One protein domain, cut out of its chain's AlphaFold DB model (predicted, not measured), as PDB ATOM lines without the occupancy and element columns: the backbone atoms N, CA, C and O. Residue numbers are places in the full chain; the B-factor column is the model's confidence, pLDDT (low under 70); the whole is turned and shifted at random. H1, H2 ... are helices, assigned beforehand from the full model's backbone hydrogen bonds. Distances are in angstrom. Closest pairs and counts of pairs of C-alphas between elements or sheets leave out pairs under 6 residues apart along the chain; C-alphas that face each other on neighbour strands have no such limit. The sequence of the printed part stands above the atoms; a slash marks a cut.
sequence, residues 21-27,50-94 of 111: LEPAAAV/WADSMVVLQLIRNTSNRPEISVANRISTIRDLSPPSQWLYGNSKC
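What this domain is: This is residues 21 to 27 and 50 to 94 of the 111 residues of an uncharacterized protein of Fasciola hepatica (UniProt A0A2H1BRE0). Three helices gather in a small cluster, their centres making a triangle: H1 and H3 run side by side, and H2 slants across them. After H3 the unnamed stretch of residues 82 to 94 turns across and runs on away from the start of H3, pairing briefly through residues 88 to 89 with residues 50 to 51, and ends at Cys 94, whose C-alpha is 31.0 A from that of Ile 69. You have 52 printed residues, with H1, H2 and H3 in that order and no named strand; the class is all helix. The whole is compact, with a radius of gyration of the C-alphas of 10.4 A and spans of 31 by 21 by 18 A.

How they stand to each other: Start with H1, residues 21 to 27, and look across to H2, residues 54 to 61: they only just touch, with 3 pairs of C-alphas within 8 A, the closest being Pro 23 and Val 56 at 6.1 A. Their lines stand at a steep tilt of 43 degrees, the same way. Next find H3, residues 69 to 81, which touches H1 at a shallow tilt of 27 degrees, the same way; the closest C-alphas, of Val 27 and Ile 78, are 5.7 A apart. With residues 75 to 79 alone H3 touches H2, at a steep tilt of 67 degrees, the same way; the C-alphas of Ile 60 and Ile 75 are closest, 6.0 A apart. The helix packing is mostly crossed, only just, with 1 of 3 pairs at a shallow tilt. In H1 and H2 every O i to N i+4 pair is within hydrogen-bond range; in H3, 8 of 9 are. Residues 50 to 51 pair with residues 88 to 89, parallel.

Where its parts are: Find C-alpha 21 at (316.002, 340.314, 315.978); from there H1 runs 10.2 A to Val 27. H2 covers 10.4 A from Met 54 to Arg 61. H3, the longest, runs 18.4 A from Ile 69 to C-alpha 81 at (306.868, 353.556, 325.289).

The domain as a whole: The C-alphas of Ile 69 and Cys 94 are the two farthest apart, 31.0 A. Residues 28 to 49 are cut out, and C-alphas 27 and 50 are 11.6 A apart across the cut, which the link from H1 to H2 crosses; the link from H2 to H3 is short. Mean pLDDT of the printed part is 83.4; residue 21 and residues 92 to 94 are under 70.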
ATOM      1  N   LEU A  21     317.210 340.131 316.789       62.56
ATOM      2  CA  LEU A  21     316.002 340.314 315.978       62.56
ATOM      3  C   LEU A  21     314.750 340.443 316.848       62.56
ATOM      4  O   LEU A  21     313.905 341.296 316.574       62.56
ATOM      5  N   GLU A  22     314.660 339.677 317.932       71.19
ATOM      6  CA  GLU A  22     313.452 339.654 318.761       71.19
ATOM      7  C   GLU A  22     313.168 341.002 319.467       71.19
ATOM      8  O   GLU A  22     312.043 341.499 319.367       71.19
ATOM      9  N   PRO A  23     314.160 341.705 320.066       79.81
ATOM     10  CA  PRO A  23     313.917 343.032 320.637       79.81
ATOM     11  C   PRO A  23     313.577 344.088 319.576       79.81
ATOM     12  O   PRO A  23     312.935 345.090 319.880       79.81
ATOM     13  N   ALA A  24     313.999 343.900 318.321       83.31
ATOM     14  CA  ALA A  24     313.686 344.836 317.242       83.31
ATOM     15  C   ALA A  24     312.215 344.745 316.808       83.31
ATOM     16  O   ALA A  24     311.604 345.778 316.531       83.31
ATOM     17  N   ALA A  25     311.644 343.538 316.779       82.69
ATOM     18  CA  ALA A  25     310.216 343.339 316.538       82.69
ATOM     19  C   ALA A  25     309.373 343.961 317.664       82.69
ATOM     20  O   ALA A  25     308.425 344.695 317.389       82.69
ATOM     21  N   ALA A  26     309.784 343.770 318.922       87.69
ATOM     22  CA  ALA A  26     309.127 344.381 320.078       87.69
ATOM     23  C   ALA A  26     309.136 345.923 320.025       87.69
ATOM     24  O   ALA A  26     308.108 346.546 320.279       87.69
ATOM     25  N   VAL A  27     310.252 346.548 319.616       90.25
ATOM     26  CA  VAL A  27     310.322 348.010 319.400       90.25
ATOM     27  C   VAL A  27     309.339 348.476 318.322       90.25
ATOM     28  O   VAL A  27     308.707 349.521 318.472       90.25
ATOM     29  N   TRP A  50     302.096 342.038 323.298       86.38
ATOM     30  CA  TRP A  50     302.401 340.613 323.404       86.38
ATOM     31  C   TRP A  50     303.759 340.323 322.766       86.38
ATOM     32  O   TRP A  50     304.058 340.820 321.680       86.38
ATOM     33  N   ALA A  51     304.571 339.504 323.430       86.38
ATOM     34  CA  ALA A  51     305.798 338.941 322.873       86.38
ATOM     35  C   ALA A  51     305.695 337.417 322.850       86.38
ATOM     36  O   ALA A  51     305.243 336.803 323.814       86.38
ATOM     37  N   ASP A  52     306.158 336.801 321.770       81.31
ATOM     38  CA  ASP A  52     306.195 335.348 321.595       81.31
ATOM     39  C   ASP A  52     307.522 334.706 322.015       81.31
ATOM     40  O   ASP A  52     307.681 333.486 321.948       81.31
ATOM     41  N   SER A  53     308.445 335.524 322.520       82.81
ATOM     42  CA  SER A  53     309.709 335.101 323.107       82.81
ATOM     43  C   SER A  53     309.742 335.389 324.604       82.81
ATOM     44  O   SER A  53     309.683 336.539 325.054       82.81
ATOM     45  N   MET A  54     309.908 334.325 325.394       83.69
ATOM     46  CA  MET A  54     310.172 334.452 326.829       83.69
ATOM     47  C   MET A  54     311.481 335.199 327.101       83.69
ATOM     48  O   MET A  54     311.575 335.893 328.110       83.69
ATOM     49  N   VAL A  55     312.465 335.110 326.197       84.25
ATOM     50  CA  VAL A  55     313.733 335.842 326.314       84.25
ATOM     51  C   VAL A  55     313.476 337.343 326.230       84.25
ATOM     52  O   VAL A  55     313.944 338.087 327.090       84.25
ATOM     53  N   VAL A  56     312.672 337.798 325.264       85.19
ATOM     54  CA  VAL A  56     312.278 339.213 325.157       85.19
ATOM     55  C   VAL A  56     311.525 339.676 326.398       85.19
ATOM     56  O   VAL A  56     311.853 340.724 326.948       85.19
ATOM     57  N   LEU A  57     310.565 338.891 326.893       89.12
ATOM     58  CA  LEU A  57     309.832 339.247 328.112       89.12
ATOM     59  C   LEU A  57     310.744 339.359 329.331       89.12
ATOM     60  O   LEU A  57     310.610 340.297 330.117       89.12
ATOM     61  N   GLN A  58     311.681 338.425 329.490       88.06
ATOM     62  CA  GLN A  58     312.660 338.485 330.569       88.06
ATOM     63  C   GLN A  58     313.558 339.710 330.430       88.06
ATOM     64  O   GLN A  58     313.771 340.402 331.416       88.06
ATOM     65  N   LEU A  59     314.024 340.037 329.225       88.12
ATOM     66  CA  LEU A  59     314.811 341.244 328.964       88.12
ATOM     67  C   LEU A  59     314.037 342.533 329.281       88.12
ATOM     68  O   LEU A  59     314.597 343.466 329.852       88.12
ATOM     69  N   ILE A  60     312.741 342.583 328.964       89.94
ATOM     70  CA  ILE A  60     311.877 343.732 329.265       89.94
ATOM     71  C   ILE A  60     311.642 343.872 330.771       89.94
ATOM     72  O   ILE A  60     311.660 344.991 331.285       89.94
ATOM     73  N   ARG A  61     311.466 342.767 331.501       90.19
ATOM     74  CA  ARG A  61     311.154 342.777 332.942       90.19
ATOM     75  C   ARG A  61     312.386 342.868 333.842       90.19
ATOM     76  O   ARG A  61     312.301 343.421 334.930       90.19
ATOM     77  N   ASN A  62     313.524 342.340 333.408       84.56
ATOM     78  CA  ASN A  62     314.730 342.238 334.224       84.56
ATOM     79  C   ASN A  62     315.589 343.508 334.112       84.56
ATOM     80  O   ASN A  62     315.968 343.928 333.018       84.56
ATOM     81  N   THR A  63     315.913 344.119 335.247       70.44
ATOM     82  CA  THR A  63     316.797 345.294 335.353       70.44
ATOM     83  C   THR A  63     318.198 344.952 335.868       70.44
ATOM     84  O   THR A  63     319.084 345.799 335.830       70.44
ATOM     85  N   SER A  64     318.413 343.721 336.332       70.94
ATOM     86  CA  SER A  64     319.641 343.269 336.991       70.94
ATOM     87  C   SER A  64     320.715 342.795 336.008       70.94
ATOM     88  O   SER A  64     321.904 342.930 336.286       70.94
ATOM     89  N   ASN A  65     320.321 342.265 334.846       71.25
ATOM     90  CA  ASN A  65     321.268 341.837 333.816       71.25
ATOM     91  C   ASN A  65     321.696 343.016 332.931       71.25
ATOM     92  O   ASN A  65     320.871 343.846 332.556       71.25
ATOM     93  N   ARG A  66     322.981 343.061 332.552       73.75
ATOM     94  CA  ARG A  66     323.528 344.031 331.586       73.75
ATOM     95  C   ARG A  66     323.572 343.401 330.186       73.75
ATOM     96  O   ARG A  66     324.539 342.703 329.884       73.75
ATOM     97  N   PRO A  67     322.545 343.590 329.339       78.25
ATOM     98  CA  PRO A  67     322.604 343.134 327.958       78.25
ATOM     99  C   PRO A  67     323.626 343.954 327.160       78.25
ATOM    100  O   PRO A  67     324.044 345.038 327.567       78.25
ATOM    101  N   GLU A  68     323.997 343.454 325.983       83.56
ATOM    102  CA  GLU A  68     324.787 344.219 325.016       83.56
ATOM    103  C   GLU A  68     324.119 345.576 324.721       83.56
ATOM    104  O   GLU A  68     322.896 345.647 324.591       83.56
ATOM    105  N   ILE A  69     324.910 346.640 324.544       83.88
ATOM    106  CA  ILE A  69     324.444 348.028 324.339       83.88
ATOM    107  C   ILE A  69     323.330 348.129 323.283       83.88
ATOM    108  O   ILE A  69     322.323 348.804 323.484       83.88
ATOM    109  N   SER A  70     323.464 347.408 322.168       81.31
ATOM    110  CA  SER A  70     322.462 347.398 321.092       81.31
ATOM    111  C   SER A  70     321.093 346.880 321.565       81.31
ATOM    112  O   SER A  70     320.047 347.405 321.174       81.31
ATOM    113  N   VAL A  71     321.086 345.864 322.427       84.00
ATOM    114  CA  VAL A  71     319.873 345.298 323.028       84.00
ATOM    115  C   VAL A  71     319.373 346.195 324.164       84.00
ATOM    116  O   VAL A  71     318.175 346.458 324.232       84.00
ATOM    117  N   ALA A  72     320.276 346.743 324.982       86.56
ATOM    118  CA  ALA A  72     319.951 347.678 326.059       86.56
ATOM    119  C   ALA A  72     319.186 348.906 325.541       86.56
ATOM    120  O   ALA A  72     318.116 349.225 326.054       86.56
ATOM    121  N   ASN A  73     319.672 349.527 324.461       88.56
ATOM    122  CA  ASN A  73     319.031 350.689 323.839       88.56
ATOM    123  C   ASN A  73     317.603 350.373 323.364       88.56
ATOM    124  O   ASN A  73     316.697 351.182 323.536       88.56
ATOM    125  N   ARG A  74     317.379 349.175 322.808       90.19
ATOM    126  CA  ARG A  74     316.046 348.727 322.364       90.19
ATOM    127  C   ARG A  74     315.110 348.462 323.540       90.19
ATOM    128  O   ARG A  74     313.951 348.855 323.478       90.19
ATOM    129  N   ILE A  75     315.607 347.835 324.609       89.69
ATOM    130  CA  ILE A  75     314.835 347.621 325.840       89.69
ATOM    131  C   ILE A  75     314.460 348.960 326.473       89.69
ATOM    132  O   ILE A  75     313.324 349.105 326.909       89.69
ATOM    133  N   SER A  76     315.369 349.943 326.480       90.38
ATOM    134  CA  SER A  76     315.063 351.298 326.953       90.38
ATOM    135  C   SER A  76     313.888 351.882 326.179       90.38
ATOM    136  O   SER A  76     312.868 352.182 326.781       90.38
ATOM    137  N   THR A  77     313.956 351.895 324.843       91.81
ATOM    138  CA  THR A  77     312.852 352.390 324.004       91.81
ATOM    139  C   THR A  77     311.531 351.664 324.277       91.81
ATOM    140  O   THR A  77     310.473 352.288 324.275       91.81
ATOM    141  N   ILE A  78     311.567 350.347 324.506       92.31
ATOM    142  CA  ILE A  78     310.366 349.575 324.854       92.31
ATOM    143  C   ILE A  78     309.775 350.046 326.184       92.31
ATOM    144  O   ILE A  78     308.563 350.225 326.266       92.31
ATOM    145  N   ARG A  79     310.615 350.246 327.201       92.19
ATOM    146  CA  ARG A  79     310.200 350.687 328.540       92.19
ATOM    147  C   ARG A  79     309.689 352.126 328.552       92.19
ATOM    148  O   ARG A  79     308.738 352.405 329.271       92.19
ATOM    149  N   ASP A  80     310.273 352.992 327.726       92.88
ATOM    150  CA  ASP A  80     309.849 354.387 327.569       92.88
ATOM    151  C   ASP A  80     308.447 354.475 326.947       92.88
ATOM    152  O   ASP A  80     307.635 355.312 327.328       92.88
ATOM    153  N   LEU A  81     308.149 353.584 325.996       91.94
ATOM    154  CA  LEU A  81     306.868 353.556 325.289       91.94
ATOM    155  C   LEU A  81     305.824 352.648 325.941       91.94
ATOM    156  O   LEU A  81     304.647 352.776 325.625       91.94
ATOM    157  N   SER A  82     306.214 351.716 326.810       91.19
ATOM    158  CA  SER A  82     305.294 350.769 327.443       91.19
ATOM    159  C   SER A  82     305.837 350.238 328.780       91.19
ATOM    160  O   SER A  82     306.960 349.732 328.835       91.19
ATOM    161  N   PRO A  83     305.042 350.273 329.864       91.44
ATOM    162  CA  PRO A  83     305.414 349.656 331.131       91.44
ATOM    163  C   PRO A  83     305.678 348.144 330.993       91.44
ATOM    164  O   PRO A  83     304.852 347.432 330.415       91.44
ATOM    165  N   PRO A  84     306.756 347.598 331.595       91.31
ATOM    166  CA  PRO A  84     307.037 346.157 331.594       91.31
ATOM    167  C   PRO A  84     305.900 345.272 332.119       91.31
ATOM    168  O   PRO A  84     305.786 344.113 331.720       91.31
ATOM    169  N   SER A  85     305.067 345.804 333.019       90.31
ATOM    170  CA  SER A  85     303.926 345.103 333.617       90.31
ATOM    171  C   SER A  85     302.801 344.805 332.623       90.31
ATOM    172  O   SER A  85     302.054 343.857 332.839       90.31
ATOM    173  N   GLN A  86     302.696 345.566 331.529       90.62
ATOM    174  CA  GLN A  86     301.657 345.377 330.509       90.62
ATOM    175  C   GLN A  86     301.996 344.272 329.500       90.62
ATOM    176  O   GLN A  86     301.144 343.894 328.703       90.62
ATOM    177  N   TRP A  87     303.229 343.761 329.493       91.88
ATOM    178  CA  TRP A  87     303.662 342.777 328.505       91.88
ATOM    179  C   TRP A  87     303.212 341.363 328.859       91.88
ATOM    180  O   TRP A  87     303.543 340.856 329.937       91.88
ATOM    181  N   LEU A  88     302.546 340.694 327.916       89.88
ATOM    182  CA  LEU A  88     302.116 339.299 328.037       89.88
ATOM    183  C   LEU A  88     302.849 338.373 327.063       89.88
ATOM    184  O   LEU A  88     303.374 338.795 326.031       89.88
ATOM    185  N   TYR A  89     302.888 337.089 327.416       87.00
ATOM    186  CA  TYR A  89     303.423 336.044 326.550       87.00
ATOM    187  C   TYR A  89     302.357 335.542 325.580       87.00
ATOM    188  O   TYR A  89     301.310 335.063 326.012       87.00
ATOM    189  N   GLY A  90     302.640 335.624 324.280       80.06
ATOM    190  CA  GLY A  90     301.816 335.054 323.216       80.06
ATOM    191  C   GLY A  90     302.406 333.746 322.716       80.06
ATOM    192  O   GLY A  90     303.590 333.672 322.419       80.06
ATOM    193  N   ASN A  91     301.601 332.693 322.599       71.62
ATOM    194  CA  ASN A  91     302.091 331.432 322.049       71.62
ATOM    195  C   ASN A  91     302.533 331.627 320.586       71.62
ATOM    196  O   ASN A  91     301.719 332.026 319.752       71.62
ATOM    197  N   SER A  92     303.786 331.295 320.261       62.97
ATOM    198  CA  SER A  92     304.353 331.439 318.911       62.97
ATOM    199  C   SER A  92     303.551 330.683 317.842       62.97
ATOM    200  O   SER A  92     303.458 331.142 316.710       62.97
ATOM    201  N   LYS A  93     302.891 329.567 318.200       60.72
ATOM    202  CA  LYS A  93     302.022 328.801 317.279       60.72
ATOM    203  C   LYS A  93     300.748 329.548 316.873       60.72
ATOM    204  O   LYS A  93     300.136 329.195 315.873       60.72
ATOM    205  N   CYS A  94     300.363 330.564 317.640       57.69
ATOM    206  CA  CYS A  94     299.199 331.407 317.390       57.69
ATOM    207  C   CYS A  94     299.603 332.856 317.073       57.69
ATOM    208  O   CYS A  94     298.760 333.744 317.173       57.69
TER     209      CYS A  94